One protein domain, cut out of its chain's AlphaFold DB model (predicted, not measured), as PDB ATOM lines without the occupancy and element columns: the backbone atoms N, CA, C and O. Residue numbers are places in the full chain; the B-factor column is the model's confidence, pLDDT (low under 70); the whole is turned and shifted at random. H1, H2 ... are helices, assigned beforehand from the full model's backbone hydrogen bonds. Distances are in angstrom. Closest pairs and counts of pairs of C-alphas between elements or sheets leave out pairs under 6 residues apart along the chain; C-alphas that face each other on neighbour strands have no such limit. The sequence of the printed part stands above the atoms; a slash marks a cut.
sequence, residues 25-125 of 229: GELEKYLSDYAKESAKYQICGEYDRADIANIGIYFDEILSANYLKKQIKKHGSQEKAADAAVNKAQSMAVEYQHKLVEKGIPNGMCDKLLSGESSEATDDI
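AT A GLANCE: This is residues 25 to 125 of the 229 residues of an uncharacterized protein of Alysiella filiformis DSM 16848 (UniProt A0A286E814). The long helix H5 runs along most of an elongated body, H1 crosses it as a slanted X, and the short H2 folds back from H1 and packs on both. H4 stands crosswise at the end where H5 begins, with little H3 near it, while at the opposite end of the body a tail holds the short H6 and H7, and residues 115 to 120 stick out. The 101 printed residues, 25 to 125, hold seven named helices, H1 to H7 in order along the chain, and no named strand; the class is all helix. The whole is only just compact, close to loose, with a radius of gyration of the C-alphas of 15.1 A and spans of 43 by 25 by 20 A.

IN THESE COORDINATES: Find C-alpha 25 at (-10.323, -1.266, 41.144); from there H1 runs 26.6 A through residues 25 to 43. Next come H2, residues 50 to 57, 10.9 A long, and the four-residue H3, residues 59 to 62. H4, residues 65 to 75, measures 15.4 A. Look for C-alpha 78 at (-17.071, 3.831, 24.387), where H5 begins; it runs 36.4 A to C-alpha 102 at (3.900, -23.463, 36.106). After it come H6, residues 111 to 114, and H7, residues 119 to 123.

HOW THE PARTS SIT: Start at H5, the hub, touching three helices. H1 touches it at a steep tilt of 52 degrees, the same way; their closest C-alphas, Ala 35 and Ala 93, are 4.3 A apart. H2 touches H5 along residues 79 to 90 of H5 alone, at a shallow tilt of 30 degrees, opposite ways, with the C-alphas of Gly 56 and Ala 82 closest at 4.6 A. H1 and H2 form a helical hairpin at a shallow tilt of 22 degrees; their closest C-alphas, Ser 38 and Ile 52, are 7.3 A apart. H4 and H5 touch only at the corner, about perpendicular at 84 degrees, with the C-alphas of Ile 72 and Gln 78 closest at 5.1 A. H3 is close to H5 but not clearly touching: the C-alphas of Phe 59 and Ala 82 are closest at 5.8 A. H6 is likewise close to H1 but not clearly touching, with the C-alphas of Lys 40 and Leu 113 closest at 7.1 A. H7 touches no helix. In H1, H4 and H5 every O i to N i+4 pair is within hydrogen-bond range; H2 has 1 of 4 beside 5 of 5 O i to N i+3 pairs, H7 has 0 of 1 beside 0 of 2, and H3 and H6 are too short for an i+4 pair.

THE WHOLE: The two farthest C-alphas, Gly 76 and Glu 117, are 44.7 A apart. The printed part has no cut and no long link. Mean pLDDT of the printed part is 86.6; look for values under 70 at residues 46 to 50, 112 and 116 to 125.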
ATOM      1  N   GLY A  25     -10.592  -0.054  40.364       96.19
ATOM      2  CA  GLY A  25     -10.323  -1.266  41.144       96.19
ATOM      3  C   GLY A  25     -11.428  -2.322  41.034       96.19
ATOM      4  O   GLY A  25     -11.134  -3.504  40.893       96.19
ATOM      5  N   GLU A  26     -12.701  -1.913  41.038       95.75
ATOM      6  CA  GLU A  26     -13.823  -2.840  40.820       95.75
ATOM      7  C   GLU A  26     -13.828  -3.403  39.392       95.75
ATOM      8  O   GLU A  26     -14.041  -4.600  39.210       95.75
ATOM      9  N   LEU A  27     -13.550  -2.564  38.384       95.56
ATOM     10  CA  LEU A  27     -13.431  -3.016  36.995       95.56
ATOM     11  C   LEU A  27     -12.270  -3.998  36.835       95.56
ATOM     12  O   LEU A  27     -12.411  -5.025  36.186       95.56
ATOM     13  N   GLU A  28     -11.121  -3.694  37.425       95.69
ATOM     14  CA  GLU A  28      -9.953  -4.565  37.387       95.69
ATOM     15  C   GLU A  28     -10.218  -5.910  38.057       95.69
ATOM     16  O   GLU A  28      -9.909  -6.940  37.461       95.69
ATOM     17  N   LYS A  29     -10.870  -5.912  39.225       95.00
ATOM     18  CA  LYS A  29     -11.303  -7.144  39.888       95.00
ATOM     19  C   LYS A  29     -12.236  -7.965  38.995       95.00
ATOM     20  O   LYS A  29     -11.977  -9.142  38.782       95.00
ATOM     21  N   TYR A  30     -13.257  -7.335  38.410       94.44
ATOM     22  CA  TYR A  30     -14.179  -8.000  37.484       94.44
ATOM     23  C   TYR A  30     -13.455  -8.629  36.288       94.44
ATOM     24  O   TYR A  30     -13.655  -9.802  35.974       94.44
ATOM     25  N   LEU A  31     -12.579  -7.865  35.629       95.06
ATOM     26  CA  LEU A  31     -11.813  -8.349  34.481       95.06
ATOM     27  C   LEU A  31     -10.840  -9.469  34.880       95.06
ATOM     28  O   LEU A  31     -10.611 -10.377  34.085       95.06
ATOM     29  N   SER A  32     -10.273  -9.411  36.086       94.31
ATOM     30  CA  SER A  32      -9.388 -10.438  36.638       94.31
ATOM     31  C   SER A  32     -10.134 -11.746  36.910       94.31
ATOM     32  O   SER A  32      -9.679 -12.801  36.469       94.31
ATOM     33  N   ASP A  33     -11.298 -11.683  37.563       92.62
ATOM     34  CA  ASP A  33     -12.151 -12.851  37.820       92.62
ATOM     35  C   ASP A  33     -12.553 -13.517  36.492       92.62
ATOM     36  O   ASP A  33     -12.377 -14.726  36.306       92.62
ATOM     37  N   TYR A  34     -12.971 -12.704  35.516       92.75
ATOM     38  CA  TYR A  34     -13.309 -13.158  34.168       92.75
ATOM     39  C   TYR A  34     -12.115 -13.801  33.444       92.75
ATOM     40  O   TYR A  34     -12.241 -14.833  32.777       92.75
ATOM     41  N   ALA A  35     -10.930 -13.201  33.573       93.06
ATOM     42  CA  ALA A  35      -9.696 -13.704  32.988       93.06
ATOM     43  C   ALA A  35      -9.253 -15.034  33.617       93.06
ATOM     44  O   ALA A  35      -8.825 -15.930  32.887       93.06
ATOM     45  N   LYS A  36      -9.388 -15.193  34.940       92.19
ATOM     46  CA  LYS A  36      -9.085 -16.434  35.674       92.19
ATOM     47  C   LYS A  36      -9.975 -17.575  35.195       92.19
ATOM     48  O   LYS A  36      -9.489 -18.677  34.946       92.19
ATOM     49  N   GLU A  37     -11.267 -17.312  35.028       89.94
ATOM     50  CA  GLU A  37     -12.218 -18.285  34.496       89.94
ATOM     51  C   GLU A  37     -11.906 -18.637  33.033       89.94
ATOM     52  O   GLU A  37     -11.737 -19.810  32.695       89.94
ATOM     53  N   SER A  38     -11.688 -17.628  32.188       89.62
ATOM     54  CA  SER A  38     -11.306 -17.817  30.783       89.62
ATOM     55  C   SER A  38     -10.010 -18.622  30.625       89.62
ATOM     56  O   SER A  38      -9.898 -19.460  29.728       89.62
ATOM     57  N   ALA A  39      -9.023 -18.401  31.496       90.69
ATOM     58  CA  ALA A  39      -7.756 -19.124  31.486       90.69
ATOM     59  C   ALA A  39      -7.944 -20.626  31.734       90.69
ATOM     60  O   ALA A  39      -7.359 -21.434  31.009       90.69
ATOM     61  N   LYS A  40      -8.799 -21.001  32.698       88.88
ATOM     62  CA  LYS A  40      -9.128 -22.408  32.987       88.88
ATOM     63  C   LYS A  40      -9.704 -23.100  31.752       88.88
ATOM     64  O   LYS A  40      -9.225 -24.165  31.367       88.88
ATOM     65  N   TYR A  41     -10.677 -22.472  31.093       87.00
ATOM     66  CA  TYR A  41     -11.320 -23.060  29.920       87.00
ATOM     67  C   TYR A  41     -10.416 -23.093  28.676       87.00
ATOM     68  O   TYR A  41     -10.471 -24.038  27.887       87.00
ATOM     69  N   GLN A  42      -9.541 -22.105  28.492       87.69
ATOM     70  CA  GLN A  42      -8.594 -22.109  27.372       87.69
ATOM     71  C   GLN A  42      -7.518 -23.194  27.521       87.69
ATOM     72  O   GLN A  42      -7.198 -23.863  26.540       87.69
ATOM     73  N   ILE A  43      -7.010 -23.437  28.737       85.38
ATOM     74  CA  ILE A  43      -6.125 -24.588  29.011       85.38
ATOM     75  C   ILE A  43      -6.830 -25.897  28.684       85.38
ATOM     76  O   ILE A  43      -6.201 -26.843  28.218       85.38
ATOM     77  N   CYS A  44      -8.141 -25.933  28.872       84.94
ATOM     78  CA  CYS A  44      -8.970 -27.074  28.555       84.94
ATOM     79  C   CYS A  44      -9.114 -27.387  27.058       84.94
ATOM     80  O   CYS A  44      -9.500 -28.497  26.703       84.94
ATOM     81  N   GLY A  45      -8.778 -26.448  26.168       79.50
ATOM     82  CA  GLY A  45      -8.878 -26.643  24.720       79.50
ATOM     83  C   GLY A  45     -10.312 -26.713  24.180       79.50
ATOM     84  O   GLY A  45     -10.486 -26.961  22.990       79.50
ATOM     85  N   GLU A  46     -11.321 -26.487  25.025       65.81
ATOM     86  CA  GLU A  46     -12.738 -26.451  24.634       65.81
ATOM     87  C   GLU A  46     -13.259 -25.034  24.383       65.81
ATOM     88  O   GLU A  46     -14.292 -24.872  23.739       65.81
ATOM     89  N   TYR A  47     -12.546 -24.005  24.850       67.81
ATOM     90  CA  TYR A  47     -13.013 -22.624  24.763       67.81
ATOM     91  C   TYR A  47     -12.322 -21.828  23.667       67.81
ATOM     92  O   TYR A  47     -11.092 -21.723  23.621       67.81
ATOM     93  N   ASP A  48     -13.142 -21.208  22.826       68.44
ATOM     94  CA  ASP A  48     -12.697 -20.216  21.862       68.44
ATOM     95  C   ASP A  48     -12.507 -18.859  22.563       68.44
ATOM     96  O   ASP A  48     -13.134 -18.566  23.579       68.44
ATOM     97  N   ARG A  49     -11.660 -17.973  22.030       67.50
ATOM     98  CA  ARG A  49     -11.406 -16.643  22.641       67.50
ATOM     99  C   ARG A  49     -12.629 -15.708  22.638       67.50
ATOM    100  O   ARG A  49     -12.518 -14.567  23.094       67.50
ATOM    101  N   ALA A  50     -13.759 -16.167  22.106       68.31
ATOM    102  CA  ALA A  50     -14.985 -15.408  21.914       68.31
ATOM    103  C   ALA A  50     -15.567 -14.865  23.227       68.31
ATOM    104  O   ALA A  50     -16.106 -13.764  23.232       68.31
ATOM    105  N   ASP A  51     -15.396 -15.562  24.350       80.50
ATOM    106  CA  ASP A  51     -16.037 -15.145  25.598       80.50
ATOM    107  C   ASP A  51     -15.453 -13.857  26.175       80.50
ATOM    108  O   ASP A  51     -16.197 -12.967  26.570       80.50
ATOM    109  N   ILE A  52     -14.137 -13.645  26.078       86.12
ATOM    110  CA  ILE A  52     -13.537 -12.370  26.516       86.12
ATOM    111  C   ILE A  52     -14.060 -11.190  25.678       86.12
ATOM    112  O   ILE A  52     -14.157 -10.073  26.184       86.12
ATOM    113  N   ALA A  53     -14.469 -11.420  24.425       87.00
ATOM    114  CA  ALA A  53     -15.083 -10.377  23.605       87.00
ATOM    115  C   ALA A  53     -16.478  -9.963  24.110       87.00
ATOM    116  O   ALA A  53     -16.881  -8.820  23.887       87.00
ATOM    117  N   ASN A  54     -17.181 -10.825  24.858       88.75
ATOM    118  CA  ASN A  54     -18.474 -10.485  25.460       88.75
ATOM    119  C   ASN A  54     -18.351  -9.322  26.455       88.75
ATOM    120  O   ASN A  54     -19.279  -8.525  26.566       88.75
ATOM    121  N   ILE A  55     -17.192  -9.147  27.108       88.38
ATOM    122  CA  ILE A  55     -16.927  -7.967  27.949       88.38
ATOM    123  C   ILE A  55     -17.093  -6.675  27.142       88.38
ATOM    124  O   ILE A  55     -17.626  -5.696  27.659       88.38
ATOM    125  N   GLY A  56     -16.646  -6.664  25.883       89.06
ATOM    126  CA  GLY A  56     -16.758  -5.493  25.019       89.06
ATOM    127  C   GLY A  56     -18.197  -5.215  24.585       89.06
ATOM    128  O   GLY A  56     -18.599  -4.056  24.524       89.06
ATOM    129  N   ILE A  57     -18.977  -6.272  24.336       90.38
ATOM    130  CA  ILE A  57     -20.389  -6.178  23.928       90.38
ATOM    131  C   ILE A  57     -21.249  -5.616  25.062       90.38
ATOM    132  O   ILE A  57     -22.070  -4.740  24.814       90.38
ATOM    133  N   TYR A  58     -21.033  -6.081  26.294       92.56
ATOM    134  CA  TYR A  58     -21.828  -5.703  27.469       92.56
ATOM    135  C   TYR A  58     -21.166  -4.613  28.323       92.56
ATOM    136  O   TYR A  58     -21.491  -4.441  29.497       92.56
ATOM    137  N   PHE A  59     -20.198  -3.881  27.766       93.94
ATOM    138  CA  PHE A  59     -19.365  -2.960  28.538       93.94
ATOM    139  C   PHE A  59     -20.171  -1.849  29.233       93.94
ATOM    140  O   PHE A  59     -19.855  -1.459  30.353       93.94
ATOM    141  N   ASP A  60     -21.221  -1.334  28.600       93.94
ATOM    142  CA  ASP A  60     -22.114  -0.321  29.171       93.94
ATOM    143  C   ASP A  60     -23.125  -0.877  30.179       93.94
ATOM    144  O   ASP A  60     -23.554  -0.135  31.061       93.94
ATOM    145  N   GLU A  61     -23.459  -2.164  30.102       94.19
ATOM    146  CA  GLU A  61     -24.296  -2.852  31.093       94.19
ATOM    147  C   GLU A  61     -23.522  -3.171  32.382       94.19
ATOM    148  O   GLU A  61     -24.093  -3.170  33.474       94.19
ATOM    149  N   ILE A  62     -22.215  -3.421  32.261       94.38
ATOM    150  CA  ILE A  62     -21.315  -3.753  33.376       94.38
ATOM    151  C   ILE A  62     -20.843  -2.495  34.127       94.38
ATOM    152  O   ILE A  62     -20.380  -2.578  35.261       94.38
ATOM    153  N   LEU A  63     -20.902  -1.309  33.519       95.44
ATOM    154  CA  LEU A  63     -20.433  -0.080  34.159       95.44
ATOM    155  C   LEU A  63     -21.588   0.801  34.628       95.44
ATOM    156  O   LEU A  63     -22.550   1.057  33.909       95.44
ATOM    157  N   SER A  64     -21.428   1.411  35.802       96.06
ATOM    158  CA  SER A  64     -22.306   2.510  36.204       96.06
ATOM    159  C   SER A  64     -22.226   3.654  35.183       96.06
ATOM    160  O   SER A  64     -21.145   4.007  34.704       96.06
ATOM    161  N   ALA A  65     -23.349   4.317  34.889       96.19
ATOM    162  CA  ALA A  65     -23.396   5.383  33.878       96.19
ATOM    163  C   ALA A  65     -22.378   6.519  34.126       96.19
ATOM    164  O   ALA A  65     -21.830   7.107  33.190       96.19
ATOM    165  N   ASN A  66     -22.096   6.836  35.395       96.94
ATOM    166  CA  ASN A  66     -21.100   7.845  35.767       96.94
ATOM    167  C   ASN A  66     -19.673   7.382  35.472       96.94
ATOM    168  O   ASN A  66     -18.835   8.175  35.037       96.94
ATOM    169  N   TYR A  67     -19.393   6.109  35.716       97.50
ATOM    170  CA  TYR A  67     -18.084   5.534  35.497       97.50
ATOM    171  C   TYR A  67     -17.828   5.246  34.012       97.50
ATOM    172  O   TYR A  67     -16.752   5.575  33.517       97.50
ATOM    173  N   LEU A  68     -18.845   4.816  33.260       97.12
ATOM    174  CA  LEU A  68     -18.791   4.727  31.800       97.12
ATOM    175  C   LEU A  68     -18.383   6.069  31.172       97.12
ATOM    176  O   LEU A  68     -17.461   6.123  30.362       97.12
ATOM    177  N   LYS A  69     -18.981   7.188  31.608       97.69
ATOM    178  CA  LYS A  69     -18.578   8.534  31.157       97.69
ATOM    179  C   LYS A  69     -17.111   8.849  31.463       97.69
ATOM    180  O   LYS A  69     -16.445   9.481  30.641       97.69
ATOM    181  N   LYS A  70     -16.592   8.424  32.622       97.88
ATOM    182  CA  LYS A  70     -15.165   8.584  32.961       97.88
ATOM    183  C   LYS A  70     -14.282   7.779  32.007       97.88
ATOM    184  O   LYS A  70     -13.300   8.328  31.513       97.88
ATOM    185  N   GLN A  71     -14.652   6.536  31.702       97.62
ATOM    186  CA  GLN A  71     -13.901   5.694  30.769       97.62
ATOM    187  C   GLN A  71     -13.933   6.245  29.339       97.62
ATOM    188  O   GLN A  71     -12.886   6.360  28.707       97.62
ATOM    189  N   ILE A  72     -15.090   6.714  28.861       98.00
ATOM    190  CA  ILE A  72     -15.206   7.398  27.563       98.00
ATOM    191  C   ILE A  72     -14.303   8.635  27.522       98.00
ATOM    192  O   ILE A  72     -13.597   8.850  26.541       98.00
ATOM    193  N   LYS A  73     -14.265   9.435  28.595       98.12
ATOM    194  CA  LYS A  73     -13.375  10.602  28.680       98.12
ATOM    195  C   LYS A  73     -11.893  10.207  28.642       98.12
ATOM    196  O   LYS A  73     -11.094  10.940  28.068       98.12
ATOM    197  N   LYS A  74     -11.530   9.075  29.250       97.94
ATOM    198  CA  LYS A  74     -10.155   8.555  29.320       97.94
ATOM    199  C   LYS A  74      -9.681   7.971  27.984       97.94
ATOM    200  O   LYS A  74      -8.558   8.242  27.574       97.94
ATOM    201  N   HIS A  75     -10.531   7.208  27.299       97.81
ATOM    202  CA  HIS A  75     -10.177   6.458  26.084       97.81
ATOM    203  C   HIS A  75     -10.650   7.120  24.776       97.81
ATOM    204  O   HIS A  75     -10.258   6.712  23.683       97.81
ATOM    205  N   GLY A  76     -11.470   8.167  24.867       98.38
ATOM    206  CA  GLY A  76     -11.970   8.970  23.750       98.38
ATOM    207  C   GLY A  76     -13.304   8.496  23.163       98.38
ATOM    208  O   GLY A  76     -14.032   9.310  22.602       98.38
ATOM    209  N   SER A  77     -13.654   7.215  23.297       98.12
ATOM    210  CA  SER A  77     -14.958   6.667  22.903       98.12
ATOM    211  C   SER A  77     -15.327   5.456  23.763       98.12
ATOM    212  O   SER A  77     -14.474   4.900  24.457       98.12
ATOM    213  N   GLN A  78     -16.599   5.048  23.716       96.75
ATOM    214  CA  GLN A  78     -17.071   3.831  24.387       96.75
ATOM    215  C   GLN A  78     -16.406   2.584  23.800       96.75
ATOM    216  O   GLN A  78     -15.895   1.769  24.554       96.75
ATOM    217  N   GLU A  79     -16.331   2.493  22.471       97.00
ATOM    218  CA  GLU A  79     -15.662   1.400  21.753       97.00
ATOM    219  C   GLU A  79     -14.197   1.242  22.187       97.00
ATOM    220  O   GLU A  79     -13.784   0.163  22.589       97.00
ATOM    221  N   LYS A  80     -13.430   2.339  22.251       97.69
ATOM    222  CA  LYS A  80     -12.027   2.289  22.696       97.69
ATOM    223  C   LYS A  80     -11.873   1.907  24.167       97.69
ATOM    224  O   LYS A  80     -10.860   1.319  24.537       97.69
ATOM    225  N   ALA A  81     -12.830   2.284  25.014       97.44
ATOM    226  CA  ALA A  81     -12.837   1.880  26.417       97.44
ATOM    227  C   ALA A  81     -13.145   0.380  26.563       97.44
ATOM    228  O   ALA A  81     -12.455  -0.310  27.312       97.44
ATOM    229  N   ALA A  82     -14.123  -0.119  25.805       96.75
ATOM    230  CA  ALA A  82     -14.468  -1.534  25.730       96.75
ATOM    231  C   ALA A  82     -13.284  -2.367  25.208       96.75
ATOM    232  O   ALA A  82     -12.878  -3.326  25.861       96.75
ATOM    233  N   ASP A  83     -12.647  -1.945  24.113       96.50
ATOM    234  CA  ASP A  83     -11.446  -2.588  23.566       96.50
ATOM    235  C   ASP A  83     -10.300  -2.611  24.580       96.50
ATOM    236  O   ASP A  83      -9.601  -3.616  24.721       96.50
ATOM    237  N   ALA A  84     -10.086  -1.515  25.312       97.25
ATOM    238  CA  ALA A  84      -9.069  -1.468  26.357       97.25
ATOM    239  C   ALA A  84      -9.358  -2.482  27.476       97.25
ATOM    240  O   ALA A  84      -8.434  -3.156  27.934       97.25
ATOM    241  N   ALA A  85     -10.621  -2.632  27.884       96.44
ATOM    242  CA  ALA A  85     -11.029  -3.618  28.879       96.44
ATOM    243  C   ALA A  85     -10.854  -5.061  28.376       96.44
ATOM    244  O   ALA A  85     -10.280  -5.883  29.090       96.44
ATOM    245  N   VAL A  86     -11.257  -5.348  27.134       96.00
ATOM    246  CA  VAL A  86     -11.064  -6.654  26.477       96.00
ATOM    247  C   VAL A  86      -9.578  -6.998  26.394       96.00
ATOM    248  O   VAL A  86      -9.173  -8.073  26.828       96.00
ATOM    249  N   ASN A  87      -8.740  -6.078  25.908       96.00
ATOM    250  CA  ASN A  87      -7.294  -6.291  25.811       96.00
ATOM    251  C   ASN A  87      -6.656  -6.525  27.187       96.00
ATOM    252  O   ASN A  87      -5.789  -7.391  27.330       96.00
ATOM    253  N   LYS A  88      -7.106  -5.795  28.218       96.62
ATOM    254  CA  LYS A  88      -6.638  -5.994  29.596       96.62
ATOM    255  C   LYS A  88      -7.022  -7.386  30.112       96.62
ATOM    256  O   LYS A  88      -6.154  -8.099  30.608       96.62
ATOM    257  N   ALA A  89      -8.277  -7.807  29.940       95.06
ATOM    258  CA  ALA A  89      -8.736  -9.147  30.316       95.06
ATOM    259  C   ALA A  89      -7.989 -10.260  29.565       95.06
ATOM    260  O   ALA A  89      -7.590 -11.250  30.173       95.06
ATOM    261  N   GLN A  90      -7.728 -10.086  28.265       94.44
ATOM    262  CA  GLN A  90      -6.931 -11.034  27.479       94.44
ATOM    263  C   GLN A  90      -5.500 -11.164  28.013       94.44
ATOM    264  O   GLN A  90      -5.006 -12.280  28.147       94.44
ATOM    265  N   SER A  91      -4.847 -10.045  28.344       95.56
ATOM    266  CA  SER A  91      -3.500 -10.055  28.927       95.56
ATOM    267  C   SER A  91      -3.468 -10.806  30.259       95.56
ATOM    268  O   SER A  91      -2.604 -11.658  30.457       95.56
ATOM    269  N   MET A  92      -4.434 -10.541  31.144       95.31
ATOM    270  CA  MET A  92      -4.552 -11.245  32.425       95.31
ATOM    271  C   MET A  92      -4.832 -12.738  32.226       95.31
ATOM    272  O   MET A  92      -4.260 -13.569  32.923       95.31
ATOM    273  N   ALA A  93      -5.658 -13.107  31.242       93.06
ATOM    274  CA  ALA A  93      -5.964 -14.508  30.964       93.06
ATOM    275  C   ALA A  93      -4.708 -15.278  30.526       93.06
ATOM    276  O   ALA A  93      -4.485 -16.393  30.986       93.06
ATOM    277  N   VAL A  94      -3.856 -14.672  29.691       93.19
ATOM    278  CA  VAL A  94      -2.564 -15.259  29.297       93.19
ATOM    279  C   VAL A  94      -1.643 -15.427  30.509       93.19
ATOM    280  O   VAL A  94      -1.029 -16.480  30.668       93.19
ATOM    281  N   GLU A  95      -1.572 -14.435  31.396       94.88
ATOM    282  CA  GLU A  95      -0.779 -14.536  32.627       94.88
ATOM    283  C   GLU A  95      -1.277 -15.671  33.538       94.88
ATOM    284  O   GLU A  95      -0.488 -16.496  34.005       94.88
ATOM    285  N   TYR A  96      -2.593 -15.779  33.740       94.06
ATOM    286  CA  TYR A  96      -3.190 -16.870  34.508       94.06
ATOM    287  C   TYR A  96      -2.923 -18.239  33.884       94.06
ATOM    288  O   TYR A  96      -2.678 -19.202  34.610       94.06
ATOM    289  N   GLN A  97      -2.914 -18.342  32.555       91.31
ATOM    290  CA  GLN A  97      -2.538 -19.584  31.881       91.31
ATOM    291  C   GLN A  97      -1.099 -19.980  32.182       91.31
ATOM    292  O   GLN A  97      -0.847 -21.134  32.520       91.31
ATOM    293  N   HIS A  98      -0.165 -19.030  32.097       92.31
ATOM    294  CA  HIS A  98       1.231 -19.276  32.443       92.31
ATOM    295  C   HIS A  98       1.366 -19.788  33.881       92.31
ATOM    296  O   HIS A  98       1.990 -20.826  34.094       92.31
ATOM    297  N   LYS A  99       0.682 -19.151  34.841       93.25
ATOM    298  CA  LYS A  99       0.656 -19.582  36.249       93.25
ATOM    299  C   LYS A  99       0.112 -21.001  36.429       93.25
ATOM    300  O   LYS A  99       0.642 -21.777  37.219       93.25
ATOM    301  N   LEU A 100      -0.938 -21.373  35.699       89.50
ATOM    302  CA  LEU A 100      -1.506 -22.726  35.756       89.50
ATOM    303  C   LEU A 100      -0.543 -23.774  35.170       89.50
ATOM    304  O   LEU A 100      -0.391 -24.855  35.744       89.50
ATOM    305  N   VAL A 101       0.156 -23.442  34.083       89.00
ATOM    306  CA  VAL A 101       1.186 -24.309  33.490       89.00
ATOM    307  C   VAL A 101       2.374 -24.487  34.440       89.00
ATOM    308  O   VAL A 101       2.835 -25.613  34.623       89.00
ATOM    309  N   GLU A 102       2.836 -23.417  35.090       90.94
ATOM    310  CA  GLU A 102       3.900 -23.463  36.106       90.94
ATOM    311  C   GLU A 102       3.515 -24.332  37.310       90.94
ATOM    312  O   GLU A 102       4.348 -25.066  37.838       90.94
ATOM    313  N   LYS A 103       2.228 -24.341  37.680       88.69
ATOM    314  CA  LYS A 103       1.656 -25.233  38.701       88.69
ATOM    315  C   LYS A 103       1.463 -26.684  38.232       88.69
ATOM    316  O   LYS A 103       0.911 -27.501  38.966       88.69
ATOM    317  N   GLY A 104       1.928 -27.032  37.032       88.06
ATOM    318  CA  GLY A 104       1.895 -28.399  36.515       88.06
ATOM    319  C   GLY A 104       0.554 -28.807  35.907       88.06
ATOM    320  O   GLY A 104       0.268 -30.003  35.832       88.06
ATOM    321  N   ILE A 105      -0.261 -27.844  35.467       86.75
ATOM    322  CA  ILE A 105      -1.500 -28.100  34.728       86.75
ATOM    323  C   ILE A 105      -1.238 -27.839  33.237       86.75
ATOM    324  O   ILE A 105      -1.337 -26.700  32.778       86.75
ATOM    325  N   PRO A 106      -0.849 -28.867  32.459       79.56
ATOM    326  CA  PRO A 106      -0.582 -28.697  31.040       79.56
ATOM    327  C   PRO A 106      -1.879 -28.502  30.247       79.56
ATOM    328  O   PRO A 106      -2.946 -28.994  30.620       79.56
ATOM    329  N   ASN A 107      -1.756 -27.846  29.090       79.00
ATOM    330  CA  ASN A 107      -2.845 -27.716  28.123       79.00
ATOM    331  C   ASN A 107      -3.458 -29.089  27.791       79.00
ATOM    332  O   ASN A 107      -2.743 -30.036  27.453       79.00
ATOM    333  N   GLY A 108      -4.785 -29.180  27.864       77.44
ATOM    334  CA  GLY A 108      -5.579 -30.375  27.584       77.44
ATOM    335  C   GLY A 108      -5.886 -31.264  28.794       77.44
ATOM    336  O   GLY A 108      -6.457 -32.334  28.603       77.44
ATOM    337  N   MET A 109      -5.529 -30.868  30.024       74.88
ATOM    338  CA  MET A 109      -5.877 -31.603  31.253       74.88
ATOM    339  C   MET A 109      -6.964 -30.890  32.075       74.88
ATOM    340  O   MET A 109      -6.692 -30.285  33.110       74.88
ATOM    341  N   CYS A 110      -8.217 -31.004  31.624       76.94
ATOM    342  CA  CYS A 110      -9.391 -30.421  32.288       76.94
ATOM    343  C   CYS A 110      -9.839 -31.129  33.554       76.94
ATOM    344  O   CYS A 110     -10.375 -30.486  34.456       76.94
ATOM    345  N   ASP A 111      -9.647 -32.446  33.612       73.75
ATOM    346  CA  ASP A 111     -10.321 -33.291  34.599       73.75
ATOM    347  C   ASP A 111      -9.968 -32.899  36.038       73.75
ATOM    348  O   ASP A 111     -10.794 -33.025  36.934       73.75
ATOM    349  N   LYS A 112      -8.766 -32.353  36.261       68.94
ATOM    350  CA  LYS A 112      -8.331 -31.855  37.575       68.94
ATOM    351  C   LYS A 112      -8.804 -30.436  37.896       68.94
ATOM    352  O   LYS A 112      -8.911 -30.100  39.065       68.94
ATOM    353  N   LEU A 113      -9.060 -29.605  36.884       70.94
ATOM    354  CA  LEU A 113      -9.488 -28.212  37.062       70.94
ATOM    355  C   LEU A 113     -11.005 -28.081  37.218       70.94
ATOM    356  O   LEU A 113     -11.474 -27.235  37.976       70.94
ATOM    357  N   LEU A 114     -11.769 -28.899  36.489       71.06
ATOM    358  CA  LEU A 114     -13.232 -28.827  36.458       71.06
ATOM    359  C   LEU A 114     -13.903 -29.692  37.532       71.06
ATOM    360  O   LEU A 114     -15.051 -29.437  37.881       71.06
ATOM    361  N   SER A 115     -13.204 -30.687  38.087       72.12
ATOM    362  CA  SER A 115     -13.740 -31.564  39.143       72.12
ATOM    363  C   SER A 115     -13.899 -30.881  40.503       72.12
ATOM    364  O   SER A 115     -14.453 -31.482  41.419       72.12
ATOM    365  N   GLY A 116     -13.436 -29.636  40.658       64.12
ATOM    366  CA  GLY A 116     -13.540 -28.896  41.917       64.12
ATOM    367  C   GLY A 116     -12.639 -29.427  43.040       64.12
ATOM    368  O   GLY A 116     -12.596 -28.816  44.101       64.12
ATOM    369  N   GLU A 117     -11.872 -30.501  42.814       59.62
ATOM    370  CA  GLU A 117     -10.886 -31.024  43.775       59.62
ATOM    371  C   GLU A 117      -9.636 -30.134  43.894       59.62
ATOM    372  O   GLU A 117      -8.823 -30.323  44.793       59.62
ATOM    373  N   SER A 118      -9.472 -29.136  43.019       52.50
ATOM    374  CA  SER A 118      -8.306 -28.247  43.011       52.50
ATOM    375  C   SER A 118      -8.479 -26.952  43.815       52.50
ATOM    376  O   SER A 118      -7.725 -26.009  43.559       52.50
ATOM    377  N   SER A 119      -9.455 -26.847  44.726       52.47
ATOM    378  CA  SER A 119      -9.710 -25.597  45.465       52.47
ATOM    379  C   SER A 119      -8.467 -25.081  46.204       52.47
ATOM    380  O   SER A 119      -8.233 -23.881  46.222       52.47
ATOM    381  N   GLU A 120      -7.582 -25.964  46.674       54.78
ATOM    382  CA  GLU A 120      -6.333 -25.546  47.331       54.78
ATOM    383  C   GLU A 120      -5.293 -24.942  46.366       54.78
ATOM    384  O   GLU A 120      -4.511 -24.087  46.763       54.78
ATOM    385  N   ALA A 121      -5.285 -25.305  45.077       53.38
ATOM    386  CA  ALA A 121      -4.280 -24.798  44.133       53.38
ATOM    387  C   ALA A 121      -4.613 -23.401  43.575       53.38
ATOM    388  O   ALA A 121      -3.722 -22.709  43.059       53.38
ATOM    389  N   THR A 122      -5.884 -22.989  43.628       57.62
ATOM    390  CA  THR A 122      -6.344 -21.700  43.088       57.62
ATOM    391  C   THR A 122      -6.385 -20.574  44.108       57.62
ATOM    392  O   THR A 122      -6.292 -19.423  43.679       57.62
ATOM    393  N   ASP A 123      -6.477 -20.886  45.401       58.44
ATOM    394  CA  ASP A 123      -6.568 -19.882  46.469       58.44
ATOM    395  C   ASP A 123      -5.221 -19.173  46.698       58.44
ATOM    396  O   ASP A 123      -5.181 -17.976  46.975       58.44
ATOM    397  N   ASP A 124      -4.099 -19.850  46.431       59.47
ATOM    398  CA  ASP A 124      -2.772 -19.220  46.474       59.47
ATOM    399  C   ASP A 124      -2.545 -18.194  45.350       59.47
ATOM    400  O   ASP A 124      -1.669 -17.341  45.461       59.47
ATOM    401  N   ILE A 125      -3.314 -18.251  44.252       62.22
ATOM    402  CA  ILE A 125      -3.187 -17.267  43.157       62.22
ATOM    403  C   ILE A 125      -3.760 -15.909  43.580       62.22
ATOM    404  O   ILE A 125      -3.289 -14.870  43.117       62.22
TER     405      ILE A 125